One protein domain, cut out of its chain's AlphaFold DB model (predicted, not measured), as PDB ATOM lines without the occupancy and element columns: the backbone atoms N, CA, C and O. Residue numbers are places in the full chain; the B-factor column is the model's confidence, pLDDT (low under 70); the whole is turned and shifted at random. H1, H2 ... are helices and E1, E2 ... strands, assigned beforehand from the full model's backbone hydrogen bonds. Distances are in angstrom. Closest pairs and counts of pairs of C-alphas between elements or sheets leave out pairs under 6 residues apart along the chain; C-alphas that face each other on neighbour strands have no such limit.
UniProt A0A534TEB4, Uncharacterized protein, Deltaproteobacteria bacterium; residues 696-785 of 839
ATOM      1  N   CYS A 696     -19.453 -18.521   8.794       80.94
ATOM      2  CA  CYS A 696     -19.514 -17.393   9.706       80.94
ATOM      3  C   CYS A 696     -19.684 -16.074   8.952       80.94
ATOM      4  O   CYS A 696     -18.879 -15.750   8.082       80.94
ATOM      5  N   VAL A 697     -20.674 -15.280   9.358       75.06
ATOM      6  CA  VAL A 697     -20.900 -13.920   8.861       75.06
ATOM      7  C   VAL A 697     -20.468 -12.917   9.930       75.06
ATOM      8  O   VAL A 697     -21.068 -12.815  11.005       75.06
ATOM      9  N   GLY A 698     -19.412 -12.167   9.620       78.00
ATOM     10  CA  GLY A 698     -18.790 -11.175  10.492       78.00
ATOM     11  C   GLY A 698     -17.833 -11.755  11.541       78.00
ATOM     12  O   GLY A 698     -17.650 -12.964  11.684       78.00
ATOM     13  N   GLY A 699     -17.208 -10.856  12.306       85.38
ATOM     14  CA  GLY A 699     -16.216 -11.218  13.320       85.38
ATOM     15  C   GLY A 699     -14.816 -11.477  12.753       85.38
ATOM     16  O   GLY A 699     -14.489 -11.057  11.646       85.38
ATOM     17  N   SER A 700     -13.953 -12.138  13.532       88.31
ATOM     18  CA  SER A 700     -12.565 -12.433  13.120       88.31
ATOM     19  C   SER A 700     -12.413 -13.674  12.237       88.31
ATOM     20  O   SER A 700     -11.348 -13.869  11.658       88.31
ATOM     21  N   ASN A 701     -13.451 -14.513  12.169       86.62
ATOM     22  CA  ASN A 701     -13.476 -15.778  11.430       86.62
ATOM     23  C   ASN A 701     -14.481 -15.720  10.264       86.62
ATOM     24  O   ASN A 701     -15.079 -16.736   9.921       86.62
ATOM     25  N   ASP A 702     -14.711 -14.531   9.705       86.00
ATOM     26  CA  ASP A 702     -15.642 -14.324   8.594       86.00
ATOM     27  C   ASP A 702     -15.319 -15.253   7.405       86.00
ATOM     28  O   ASP A 702     -14.150 -15.505   7.103       86.00
ATOM     29  N   SER A 703     -16.359 -15.808   6.778       82.94
ATOM     30  CA  SER A 703     -16.313 -16.882   5.767       82.94
ATOM     31  C   SER A 703     -15.764 -18.241   6.247       82.94
ATOM     32  O   SER A 703     -15.714 -19.186   5.464       82.94
ATOM     33  N   GLY A 704     -15.372 -18.398   7.517       86.56
ATOM     34  CA  GLY A 704     -14.961 -19.693   8.070       86.56
ATOM     35  C   GLY A 704     -16.139 -20.673   8.207       86.56
ATOM     36  O   GLY A 704     -17.255 -20.229   8.471       86.56
ATOM     37  N   PRO A 705     -15.930 -21.997   8.068       88.38
ATOM     38  CA  PRO A 705     -17.008 -22.980   8.180       88.38
ATOM     39  C   PRO A 705     -17.552 -23.040   9.611       88.38
ATOM     40  O   PRO A 705     -16.785 -22.941  10.572       88.38
ATOM     41  N   CYS A 706     -18.860 -23.247   9.755       79.44
ATOM     42  CA  CYS A 706     -19.517 -23.290  11.061       79.44
ATOM     43  C   CYS A 706     -20.676 -24.296  11.117       79.44
ATOM     44  O   CYS A 706     -21.074 -24.908  10.130       79.44
ATOM     45  N   SER A 707     -21.214 -24.470  12.314       85.38
ATOM     46  CA  SER A 707     -22.416 -25.239  12.632       85.38
ATOM     47  C   SER A 707     -23.286 -24.534  13.680       85.38
ATOM     48  O   SER A 707     -24.493 -24.770  13.735       85.38
ATOM     49  N   VAL A 708     -22.687 -23.652  14.495       77.94
ATOM     50  CA  VAL A 708     -23.345 -22.840  15.530       77.94
ATOM     51  C   VAL A 708     -22.667 -21.472  15.690       77.94
ATOM     52  O   VAL A 708     -21.462 -21.339  15.493       77.94
ATOM     53  N   ASP A 709     -23.412 -20.455  16.136       77.88
ATOM     54  CA  ASP A 709     -22.920 -19.067  16.276       77.88
ATOM     55  C   ASP A 709     -21.658 -18.917  17.142       77.88
ATOM     56  O   ASP A 709     -20.843 -18.023  16.916       77.88
ATOM     57  N   SER A 710     -21.453 -19.798  18.129       87.12
ATOM     58  CA  SER A 710     -20.273 -19.755  19.005       87.12
ATOM     59  C   SER A 710     -18.946 -20.030  18.288       87.12
ATOM     60  O   SER A 710     -17.889 -19.768  18.859       87.12
ATOM     61  N   GLU A 711     -18.985 -20.547  17.059       89.94
ATOM     62  CA  GLU A 711     -17.807 -20.778  16.210       89.94
ATOM     63  C   GLU A 711     -17.382 -19.509  15.440       89.94
ATOM     64  O   GLU A 711     -16.313 -19.493  14.822       89.94
ATOM     65  N   CYS A 712     -18.161 -18.423  15.554       87.12
ATOM     66  CA  CYS A 712     -18.002 -17.157  14.837       87.12
ATOM     67  C   CYS A 712     -17.747 -15.975  15.806       87.12
ATOM     68  O   CYS A 712     -18.672 -15.234  16.146       87.12
ATOM     69  N   PRO A 713     -16.506 -15.749  16.294       89.19
ATOM     70  CA  PRO A 713     -16.223 -14.730  17.305       89.19
ATOM     71  C   PRO A 713     -16.495 -13.303  16.801       89.19
ATOM     72  O   PRO A 713     -15.721 -12.745  16.022       89.19
ATOM     73  N   GLY A 714     -17.586 -12.700  17.282       79.88
ATOM     74  CA  GLY A 714     -18.051 -11.380  16.840       79.88
ATOM     75  C   GLY A 714     -18.937 -11.399  15.588       79.88
ATOM     76  O   GLY A 714     -19.159 -10.339  15.007       79.88
ATOM     77  N   GLY A 715     -19.426 -12.574  15.188       82.44
ATOM     78  CA  GLY A 715     -20.375 -12.793  14.095       82.44
ATOM     79  C   GLY A 715     -21.455 -13.807  14.489       82.44
ATOM     80  O   GLY A 715     -21.748 -13.977  15.674       82.44
ATOM     81  N   PHE A 716     -22.038 -14.478  13.498       74.75
ATOM     82  CA  PHE A 716     -23.001 -15.575  13.669       74.75
ATOM     83  C   PHE A 716     -22.850 -16.604  12.536       74.75
ATOM     84  O   PHE A 716     -22.197 -16.317  11.532       74.75
ATOM     85  N   CYS A 717     -23.422 -17.799  12.686       75.38
ATOM     86  CA  CYS A 717     -23.324 -18.870  11.696       75.38
ATOM     87  C   CYS A 717     -24.512 -18.819  10.723       75.38
ATOM     88  O   CYS A 717     -25.658 -19.042  11.117       75.38
ATOM     89  N   HIS A 718     -24.255 -18.541   9.445       73.50
ATOM     90  CA  HIS A 718     -25.283 -18.539   8.406       73.50
ATOM     91  C   HIS A 718     -25.320 -19.904   7.710       73.50
ATOM     92  O   HIS A 718     -24.287 -20.377   7.251       73.50
ATOM     93  N   LEU A 719     -26.492 -20.548   7.622       63.66
ATOM     94  CA  LEU A 719     -26.620 -21.952   7.182       63.66
ATOM     95  C   LEU A 719     -26.444 -22.200   5.670       63.66
ATOM     96  O   LEU A 719     -26.374 -23.354   5.251       63.66
ATOM     97  N   GLY A 720     -26.332 -21.133   4.881       68.38
ATOM     98  CA  GLY A 720     -25.918 -21.156   3.476       68.38
ATOM     99  C   GLY A 720     -25.385 -19.780   3.094       68.38
ATOM    100  O   GLY A 720     -26.157 -18.889   2.749       68.38
ATOM    101  N   ASP A 721     -24.087 -19.545   3.289       69.81
ATOM    102  CA  ASP A 721     -23.468 -18.218   3.147       69.81
ATOM    103  C   ASP A 721     -23.227 -17.857   1.670       69.81
ATOM    104  O   ASP A 721     -22.202 -18.204   1.078       69.81
ATOM    105  N   CYS A 722     -24.213 -17.171   1.088       71.88
ATOM    106  CA  CYS A 722     -24.169 -16.585  -0.248       71.88
ATOM    107  C   CYS A 722     -23.917 -15.075  -0.149       71.88
ATOM    108  O   CYS A 722     -24.667 -14.363   0.527       71.88
ATOM    109  N   ARG A 723     -22.884 -14.565  -0.829       73.25
ATOM    110  CA  ARG A 723     -22.497 -13.144  -0.781       73.25
ATOM    111  C   ARG A 723     -22.383 -12.556  -2.177       73.25
ATOM    112  O   ARG A 723     -22.016 -13.259  -3.107       73.25
ATOM    113  N   SER A 724     -22.640 -11.254  -2.314       68.38
ATOM    114  CA  SER A 724     -22.382 -10.520  -3.560       68.38
ATOM    115  C   SER A 724     -20.950 -10.752  -4.030       68.38
ATOM    116  O   SER A 724     -20.022 -10.488  -3.260       68.38
ATOM    117  N   ASP A 725     -20.775 -11.193  -5.273       62.31
ATOM    118  CA  ASP A 725     -19.459 -11.318  -5.889       62.31
ATOM    119  C   ASP A 725     -19.103 -10.005  -6.614       62.31
ATOM    120  O   ASP A 725     -19.643  -9.724  -7.685       62.31
ATOM    121  N   PRO A 726     -18.192  -9.175  -6.068       57.66
ATOM    122  CA  PRO A 726     -17.773  -7.935  -6.716       57.66
ATOM    123  C   PRO A 726     -16.873  -8.160  -7.945       57.66
ATOM    124  O   PRO A 726     -16.482  -7.180  -8.578       57.66
ATOM    125  N   SER A 727     -16.498  -9.407  -8.260       53.88
ATOM    126  CA  SER A 727     -15.767  -9.775  -9.479       53.88
ATOM    127  C   SER A 727     -16.679 -10.204 -10.636       53.88
ATOM    128  O   SER A 727     -16.233 -10.206 -11.785       53.88
ATOM    129  N   ALA A 728     -17.961 -10.474 -10.360       52.50
ATOM    130  CA  ALA A 728     -18.976 -10.729 -11.376       52.50
ATOM    131  C   ALA A 728     -19.219  -9.495 -12.266       52.50
ATOM    132  O   ALA A 728     -19.016  -8.345 -11.860       52.50
ATOM    133  N   THR A 729     -19.679  -9.713 -13.502       54.53
ATOM    134  CA  THR A 729     -19.951  -8.597 -14.421       54.53
ATOM    135  C   THR A 729     -21.141  -7.757 -13.940       54.53
ATOM    136  O   THR A 729     -22.044  -8.243 -13.258       54.53
ATOM    137  N   ALA A 730     -21.171  -6.476 -14.318       51.72
ATOM    138  CA  ALA A 730     -22.186  -5.525 -13.848       51.72
ATOM    139  C   ALA A 730     -23.633  -5.855 -14.278       51.72
ATOM    140  O   ALA A 730     -24.557  -5.228 -13.777       51.72
ATOM    141  N   VAL A 731     -23.829  -6.817 -15.186       47.81
ATOM    142  CA  VAL A 731     -25.151  -7.346 -15.573       47.81
ATOM    143  C   VAL A 731     -25.709  -8.303 -14.507       47.81
ATOM    144  O   VAL A 731     -26.921  -8.385 -14.339       47.81
ATOM    145  N   LEU A 732     -24.836  -8.980 -13.750       48.88
ATOM    146  CA  LEU A 732     -25.198  -9.992 -12.744       48.88
ATOM    147  C   LEU A 732     -25.428  -9.378 -11.347       48.88
ATOM    148  O   LEU A 732     -26.174  -9.894 -10.511       48.88
ATOM    149  N   GLN A 733     -24.807  -8.225 -11.086       53.69
ATOM    150  CA  GLN A 733     -25.021  -7.448  -9.865       53.69
ATOM    151  C   GLN A 733     -26.262  -6.548 -10.027       53.69
ATOM    152  O   GLN A 733     -26.313  -5.771 -10.979       53.69
ATOM    153  N   PRO A 734     -27.261  -6.601  -9.114       48.78
ATOM    154  CA  PRO A 734     -27.090  -6.874  -7.681       48.78
ATOM    155  C   PRO A 734     -27.797  -8.139  -7.142       48.78
ATOM    156  O   PRO A 734     -27.998  -8.235  -5.930       48.78
ATOM    157  N   ASN A 735     -28.242  -9.064  -8.001       54.56
ATOM    158  CA  ASN A 735     -29.123 -10.179  -7.601       54.56
ATOM    159  C   ASN A 735     -28.388 -11.517  -7.396       54.56
ATOM    160  O   ASN A 735     -28.897 -12.411  -6.717       54.56
ATOM    161  N   GLU A 736     -27.196 -11.656  -7.976       60.84
ATOM    162  CA  GLU A 736     -26.421 -12.898  -8.003       60.84
ATOM    163  C   GLU A 736     -25.150 -12.760  -7.137       60.84
ATOM    164  O   GLU A 736     -24.628 -11.662  -6.903       60.84
ATOM    165  N   GLY A 737     -24.676 -13.876  -6.590       66.44
ATOM    166  CA  GLY A 737     -23.556 -13.940  -5.656       66.44
ATOM    167  C   GLY A 737     -22.812 -15.272  -5.726       66.44
ATOM    168  O   GLY A 737     -23.139 -16.136  -6.533       66.44
ATOM    169  N   ALA A 738     -21.817 -15.438  -4.858       72.00
ATOM    170  CA  ALA A 738     -21.009 -16.645  -4.746       72.00
ATOM    171  C   ALA A 738     -21.053 -17.220  -3.319       72.00
ATOM    172  O   ALA A 738     -21.010 -16.485  -2.323       72.00
ATOM    173  N   CYS A 739     -21.116 -18.548  -3.221       74.62
ATOM    174  CA  CYS A 739     -20.980 -19.286  -1.972       74.62
ATOM    175  C   CYS A 739     -19.558 -19.128  -1.431       74.62
ATOM    176  O   CYS A 739     -18.596 -19.403  -2.148       74.62
ATOM    177  N   THR A 740     -19.386 -18.769  -0.159       75.62
ATOM    178  CA  THR A 740     -18.035 -18.543   0.399       75.62
ATOM    179  C   THR A 740     -17.210 -19.821   0.561       75.62
ATOM    180  O   THR A 740     -15.996 -19.786   0.377       75.62
ATOM    181  N   GLN A 741     -17.869 -20.943   0.867       74.75
ATOM    182  CA  GLN A 741     -17.228 -22.208   1.256       74.75
ATOM    183  C   GLN A 741     -17.508 -23.393   0.317       74.75
ATOM    184  O   GLN A 741     -16.873 -24.439   0.455       74.75
ATOM    185  N   THR A 742     -18.435 -23.247  -0.631       75.31
ATOM    186  CA  THR A 742     -18.804 -24.305  -1.582       75.31
ATOM    187  C   THR A 742     -18.186 -24.009  -2.938       75.31
ATOM    188  O   THR A 742     -18.396 -22.934  -3.501       75.31
ATOM    189  N   PHE A 743     -17.435 -24.977  -3.460       73.69
ATOM    190  CA  PHE A 743     -16.681 -24.856  -4.703       73.69
ATOM    191  C   PHE A 743     -17.134 -25.897  -5.721       73.69
ATOM    192  O   PHE A 743     -17.474 -27.029  -5.368       73.69
ATOM    193  N   GLU A 744     -17.054 -25.526  -6.989       72.88
ATOM    194  CA  GLU A 744     -17.188 -26.421  -8.129       72.88
ATOM    195  C   GLU A 744     -15.836 -26.529  -8.826       72.88
ATOM    196  O   GLU A 744     -15.102 -25.549  -8.941       72.88
ATOM    197  N   GLY A 745     -15.478 -27.742  -9.240       75.75
ATOM    198  CA  GLY A 745     -14.190 -28.014  -9.860       75.75
ATOM    199  C   GLY A 745     -14.340 -28.575 -11.258       75.75
ATOM    200  O   GLY A 745     -15.082 -29.542 -11.440       75.75
ATOM    201  N   HIS A 746     -13.604 -28.017 -12.217       77.94
ATOM    202  CA  HIS A 746     -13.500 -28.501 -13.594       77.94
ATOM    203  C   HIS A 746     -12.034 -28.677 -14.009       77.94
ATOM    204  O   HIS A 746     -11.144 -27.955 -13.551       77.94
ATOM    205  N   CYS A 747     -11.757 -29.646 -14.879       80.88
ATOM    206  CA  CYS A 747     -10.408 -29.847 -15.399       80.88
ATOM    207  C   CYS A 747     -10.032 -28.766 -16.421       80.88
ATOM    208  O   CYS A 747     -10.866 -28.313 -17.201       80.88
ATOM    209  N   SER A 748      -8.778 -28.313 -16.390       80.50
ATOM    210  CA  SER A 748      -8.335 -27.087 -17.068       80.50
ATOM    211  C   SER A 748      -8.386 -27.109 -18.601       80.50
ATOM    212  O   SER A 748      -8.256 -26.049 -19.208       80.50
ATOM    213  N   VAL A 749      -8.528 -28.279 -19.233       73.75
ATOM    214  CA  VAL A 749      -8.756 -28.413 -20.687       73.75
ATOM    215  C   VAL A 749     -10.038 -29.203 -20.943       73.75
ATOM    216  O   VAL A 749     -10.901 -28.776 -21.705       73.75
ATOM    217  N   THR A 750     -10.208 -30.324 -20.248       72.75
ATOM    218  CA  THR A 750     -11.417 -31.147 -20.249       72.75
ATOM    219  C   THR A 750     -12.452 -30.537 -19.293       72.75
ATOM    220  O   THR A 750     -12.805 -31.139 -18.283       72.75
ATOM    221  N   THR A 751     -12.942 -29.327 -19.562       69.12
ATOM    222  CA  THR A 751     -13.777 -28.584 -18.591       69.12
ATOM    223  C   THR A 751     -15.118 -29.261 -18.284       69.12
ATOM    224  O   THR A 751     -15.655 -29.097 -17.192       69.12
ATOM    225  N   PHE A 752     -15.626 -30.113 -19.181       70.12
ATOM    226  CA  PHE A 752     -16.791 -30.969 -18.919       70.12
ATOM    227  C   PHE A 752     -16.531 -32.078 -17.877       70.12
ATOM    228  O   PHE A 752     -17.472 -32.705 -17.384       70.12
ATOM    229  N   LYS A 753     -15.265 -32.351 -17.533       74.75
ATOM    230  CA  LYS A 753     -14.878 -33.248 -16.442       74.75
ATOM    231  C   LYS A 753     -14.815 -32.458 -15.144       74.75
ATOM    232  O   LYS A 753     -13.909 -31.656 -14.930       74.75
ATOM    233  N   SER A 754     -15.720 -32.780 -14.229       74.62
ATOM    234  CA  SER A 754     -15.615 -32.297 -12.858       74.62
ATOM    235  C   SER A 754     -14.426 -32.915 -12.118       74.62
ATOM    236  O   SER A 754     -14.141 -34.108 -12.286       74.62
ATOM    237  N   CYS A 755     -13.843 -32.160 -11.197       77.88
ATOM    238  CA  CYS A 755     -12.756 -32.588 -10.324       77.88
ATOM    239  C   CYS A 755     -12.917 -32.015  -8.910       77.88
ATOM    240  O   CYS A 755     -13.679 -31.079  -8.682       77.88
ATOM    241  N   GLN A 756     -12.175 -32.572  -7.957       82.06
ATOM    242  CA  GLN A 756     -11.906 -31.957  -6.653       82.06
ATOM    243  C   GLN A 756     -10.401 -31.741  -6.444       82.06
ATOM    244  O   GLN A 756      -9.992 -30.846  -5.707       82.06
ATOM    245  N   VAL A 757      -9.565 -32.548  -7.107       86.31
ATOM    246  CA  VAL A 757      -8.103 -32.453  -7.086       86.31
ATOM    247  C   VAL A 757      -7.517 -32.702  -8.478       86.31
ATOM    248  O   VAL A 757      -8.112 -33.388  -9.305       86.31
ATOM    249  N   ASN A 758      -6.295 -32.216  -8.731       90.00
ATOM    250  CA  ASN A 758      -5.606 -32.393 -10.024       90.00
ATOM    251  C   ASN A 758      -5.520 -33.858 -10.488       90.00
ATOM    252  O   ASN A 758      -5.482 -34.115 -11.685       90.00
ATOM    253  N   ASN A 759      -5.498 -34.825  -9.563       88.38
ATOM    254  CA  ASN A 759      -5.461 -36.244  -9.913       88.38
ATOM    255  C   ASN A 759      -6.691 -36.685 -10.729       88.38
ATOM    256  O   ASN A 759      -6.545 -37.519 -11.619       88.38
ATOM    257  N   ASP A 760      -7.867 -36.107 -10.470       84.88
ATOM    258  CA  ASP A 760      -9.127 -36.441 -11.154       84.88
ATOM    259  C   ASP A 760      -9.097 -36.047 -12.640       84.88
ATOM    260  O   ASP A 760      -9.795 -36.643 -13.462       84.88
ATOM    261  N   CYS A 761      -8.225 -35.094 -12.981       85.62
ATOM    262  CA  CYS A 761      -7.932 -34.616 -14.330       85.62
ATOM    263  C   CYS A 761      -6.837 -35.435 -15.027       85.62
ATOM    264  O   CYS A 761      -6.097 -34.931 -15.865       85.62
ATOM    265  N   THR A 762      -6.695 -36.714 -14.672       83.94
ATOM    266  CA  THR A 762      -5.709 -37.613 -15.283       83.94
ATOM    267  C   THR A 762      -6.329 -38.954 -15.649       83.94
ATOM    268  O   THR A 762      -7.304 -39.409 -15.044       83.94
ATOM    269  N   THR A 763      -5.688 -39.661 -16.580       76.81
ATOM    270  CA  THR A 763      -6.010 -41.056 -16.920       76.81
ATOM    271  C   THR A 763      -6.013 -41.961 -15.679       76.81
ATOM    272  O   THR A 763      -6.850 -42.855 -15.567       76.81
ATOM    273  N   ALA A 764      -5.119 -41.703 -14.714       78.56
ATOM    274  CA  ALA A 764      -5.016 -42.455 -13.462       78.56
ATOM    275  C   ALA A 764      -6.145 -42.134 -12.460       78.56
ATOM    276  O   ALA A 764      -6.554 -43.016 -11.709       78.56
ATOM    277  N   GLY A 765      -6.690 -40.913 -12.482       75.81
ATOM    278  CA  GLY A 765      -7.890 -40.513 -11.735       75.81
ATOM    279  C   GLY A 765      -9.212 -40.900 -12.401       75.81
ATOM    280  O   GLY A 765     -10.267 -40.410 -12.006       75.81
ATOM    281  N   GLY A 766      -9.189 -41.761 -13.423       75.38
ATOM    282  CA  GLY A 766     -10.404 -42.182 -14.123       75.38
ATOM    283  C   GLY A 766     -10.967 -41.122 -15.073       75.38
ATOM    284  O   GLY A 766     -12.176 -41.085 -15.299       75.38
ATOM    285  N   CYS A 767     -10.111 -40.262 -15.630       75.00
ATOM    286  CA  CYS A 767     -10.421 -39.429 -16.788       75.00
ATOM    287  C   CYS A 767      -9.624 -39.922 -18.013       75.00
ATOM    288  O   CYS A 767      -8.532 -39.418 -18.279       75.00
ATOM    289  N   PRO A 768     -10.109 -40.935 -18.758       70.69
ATOM    290  CA  PRO A 768      -9.343 -41.545 -19.851       70.69
ATOM    291  C   PRO A 768      -9.115 -40.612 -21.052       70.69
ATOM    292  O   PRO A 768      -8.255 -40.893 -21.881       70.69
ATOM    293  N   TYR A 769      -9.877 -39.521 -21.134       69.81
ATOM    294  CA  TYR A 769      -9.798 -38.492 -22.170       69.81
ATOM    295  C   TYR A 769      -9.051 -37.221 -21.721       69.81
ATOM    296  O   TYR A 769      -8.732 -36.409 -22.581       69.81
ATOM    297  N   CYS A 770      -8.715 -37.061 -20.433       75.25
ATOM    298  CA  CYS A 770      -7.962 -35.889 -19.971       75.25
ATOM    299  C   CYS A 770      -6.540 -35.864 -20.548       75.25
ATOM    300  O   CYS A 770      -5.868 -36.898 -20.657       75.25
ATOM    301  N   GLN A 771      -6.072 -34.667 -20.884       73.50
ATOM    302  CA  GLN A 771      -4.738 -34.420 -21.410       73.50
ATOM    303  C   GLN A 771      -3.665 -34.514 -20.310       73.50
ATOM    304  O   GLN A 771      -3.911 -34.351 -19.111       73.50
ATOM    305  N   GLY A 772      -2.427 -34.799 -20.719       75.25
ATOM    306  CA  GLY A 772      -1.303 -34.921 -19.795       75.25
ATOM    307  C   GLY A 772      -0.925 -33.577 -19.171       75.25
ATOM    308  O   GLY A 772      -0.377 -32.718 -19.853       75.25
ATOM    309  N   GLY A 773      -1.147 -33.429 -17.862       79.94
ATOM    310  CA  GLY A 773      -0.789 -32.221 -17.109       79.94
ATOM    311  C   GLY A 773      -1.948 -31.267 -16.822       79.94
ATOM    312  O   GLY A 773      -1.696 -30.176 -16.317       79.94
ATOM    313  N   GLU A 774      -3.195 -31.665 -17.097       86.44
ATOM    314  CA  GLU A 774      -4.363 -30.907 -16.646       86.44
ATOM    315  C   GLU A 774      -4.402 -30.734 -15.120       86.44
ATOM    316  O   GLU A 774      -3.976 -31.596 -14.343       86.44
ATOM    317  N   THR A 775      -4.954 -29.604 -14.689       89.56
ATOM    318  CA  THR A 775      -5.149 -29.256 -13.279       89.56
ATOM    319  C   THR A 775      -6.624 -29.047 -12.979       89.56
ATOM    320  O   THR A 775      -7.394 -28.679 -13.864       89.56
ATOM    321  N   CYS A 776      -7.010 -29.244 -11.722       87.38
ATOM    322  CA  CYS A 776      -8.353 -28.947 -11.262       87.38
ATOM    323  C   CYS A 776      -8.476 -27.452 -10.957       87.38
ATOM    324  O   CYS A 776      -7.817 -26.943 -10.048       87.38
ATOM    325  N   SER A 777      -9.296 -26.759 -11.737       84.88
ATOM    326  CA  SER A 777      -9.683 -25.371 -11.512       84.88
ATOM    327  C   SER A 777     -10.897 -25.361 -10.589       84.88
ATOM    328  O   SER A 777     -11.911 -25.965 -10.927       84.88
ATOM    329  N   LEU A 778     -10.779 -24.728  -9.419       79.62
ATOM    330  CA  LEU A 778     -11.868 -24.590  -8.448       79.62
ATOM    331  C   LEU A 778     -12.415 -23.161  -8.484       79.62
ATOM    332  O   LEU A 778     -11.658 -22.210  -8.288       79.62
ATOM    333  N   THR A 779     -13.722 -23.023  -8.674       73.81
ATOM    334  CA  THR A 779     -14.461 -21.756  -8.608       73.81
ATOM    335  C   THR A 779     -15.490 -21.819  -7.484       73.81
ATOM    336  O   THR A 779     -16.042 -22.881  -7.198       73.81
ATOM    337  N   ASN A 780     -15.752 -20.696  -6.813       72.00
ATOM    338  CA  ASN A 780     -16.863 -20.609  -5.866       72.00
ATOM    339  C   ASN A 780     -18.185 -20.858  -6.610       72.00
ATOM    340  O   ASN A 780     -18.356 -20.388  -7.731       72.00
ATOM    341  N   LYS A 781     -19.105 -21.619  -6.008       70.94
ATOM    342  CA  LYS A 781     -20.404 -21.915  -6.625       70.94
ATOM    343  C   LYS A 781     -21.286 -20.660  -6.640       70.94
ATOM    344  O   LYS A 781     -21.410 -20.006  -5.604       70.94
ATOM    345  N   ASN A 782     -21.925 -20.363  -7.771       68.62
ATOM    346  CA  ASN A 782     -22.887 -19.260  -7.888       68.62
ATOM    347  C   ASN A 782     -24.148 -19.523  -7.037       68.62
ATOM    348  O   ASN A 782     -24.518 -20.672  -6.780       68.62
ATOM    349  N   CYS A 783     -24.791 -18.454  -6.572       65.38
ATOM    350  CA  CYS A 783     -25.970 -18.486  -5.704       65.38
ATOM    351  C   CYS A 783     -26.748 -17.157  -5.778       65.38
ATOM    352  O   CYS A 783     -26.289 -16.193  -6.398       65.38
ATOM    353  N   PHE A 784     -27.915 -17.062  -5.128       62.91
ATOM    354  CA  PHE A 784     -28.761 -15.860  -5.187       62.91
ATOM    355  C   PHE A 784     -28.814 -15.082  -3.872       62.91
ATOM    356  O   PHE A 784     -29.089 -15.626  -2.797       62.91
ATOM    357  N   ILE A 785     -28.670 -13.760  -3.984       59.97
ATOM    358  CA  ILE A 785     -28.777 -12.819  -2.867       59.97
ATOM    359  C   ILE A 785     -30.048 -11.971  -2.974       59.97
ATOM    360  O   ILE A 785     -30.483 -11.629  -4.068       59.97
TER     361      ILE A 785
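What this domain is: This is residues 696 to 785 of the 839 residues of an uncharacterized protein of Deltaproteobacteria bacterium (UniProt A0A534TEB4). There is little regular structure: a long ribbon of E4 and E5, with E3 beside E4, joins a small head, hairpin E1 and E2, to an end of loops and helix H1. The 90 residues, mostly strand in the 35 in named elements, run E1 E2 E3 E4 H1 E5; sheets E1 - E2 and E3 - E4 - E5 are antiparallel. The whole is loose, radius of gyration of the C-alphas 16.7 A, spanning 47 by 34 by 17 A.

Where its parts are: E1, residues 696 to 698, begins at C-alpha (-19.514, -17.393, 9.706); E2 is 715 to 718, E3 722 to 724. E4, 736 to 747, 24.5 A long, bends by 96 degrees at 741. H1 is 758 to 761; E5, 776 to 784, 25.0 A long, ends at C-alpha (-28.761, -15.860, -5.187).

How they stand to each other: Within hydrogen-bond range are N 697 and O 716 of hairpin E1 and E2, 2.8 A, N 738 and O 723 of hairpin E3 and E4, 2.8 A, and N 744 and O 779 of E4 and E5, 2.8 A. E2 and E3 are apart. H1, too short for an O i to N i+4 pair, only grazes the strongly twisted larger sheet; its closest C-alpha pair with E5 is Asn 758 and Cys 776, 4.6 A.

The domain as a whole: The farthest C-alphas, Gly 714 and Pro 768, are 48.3 A apart. The printed part has no cut. Links E1 to E2, E3 to E4 and H1 to E5 are long. pLDDT is under 70 in 23 residues, among them 724 to 737.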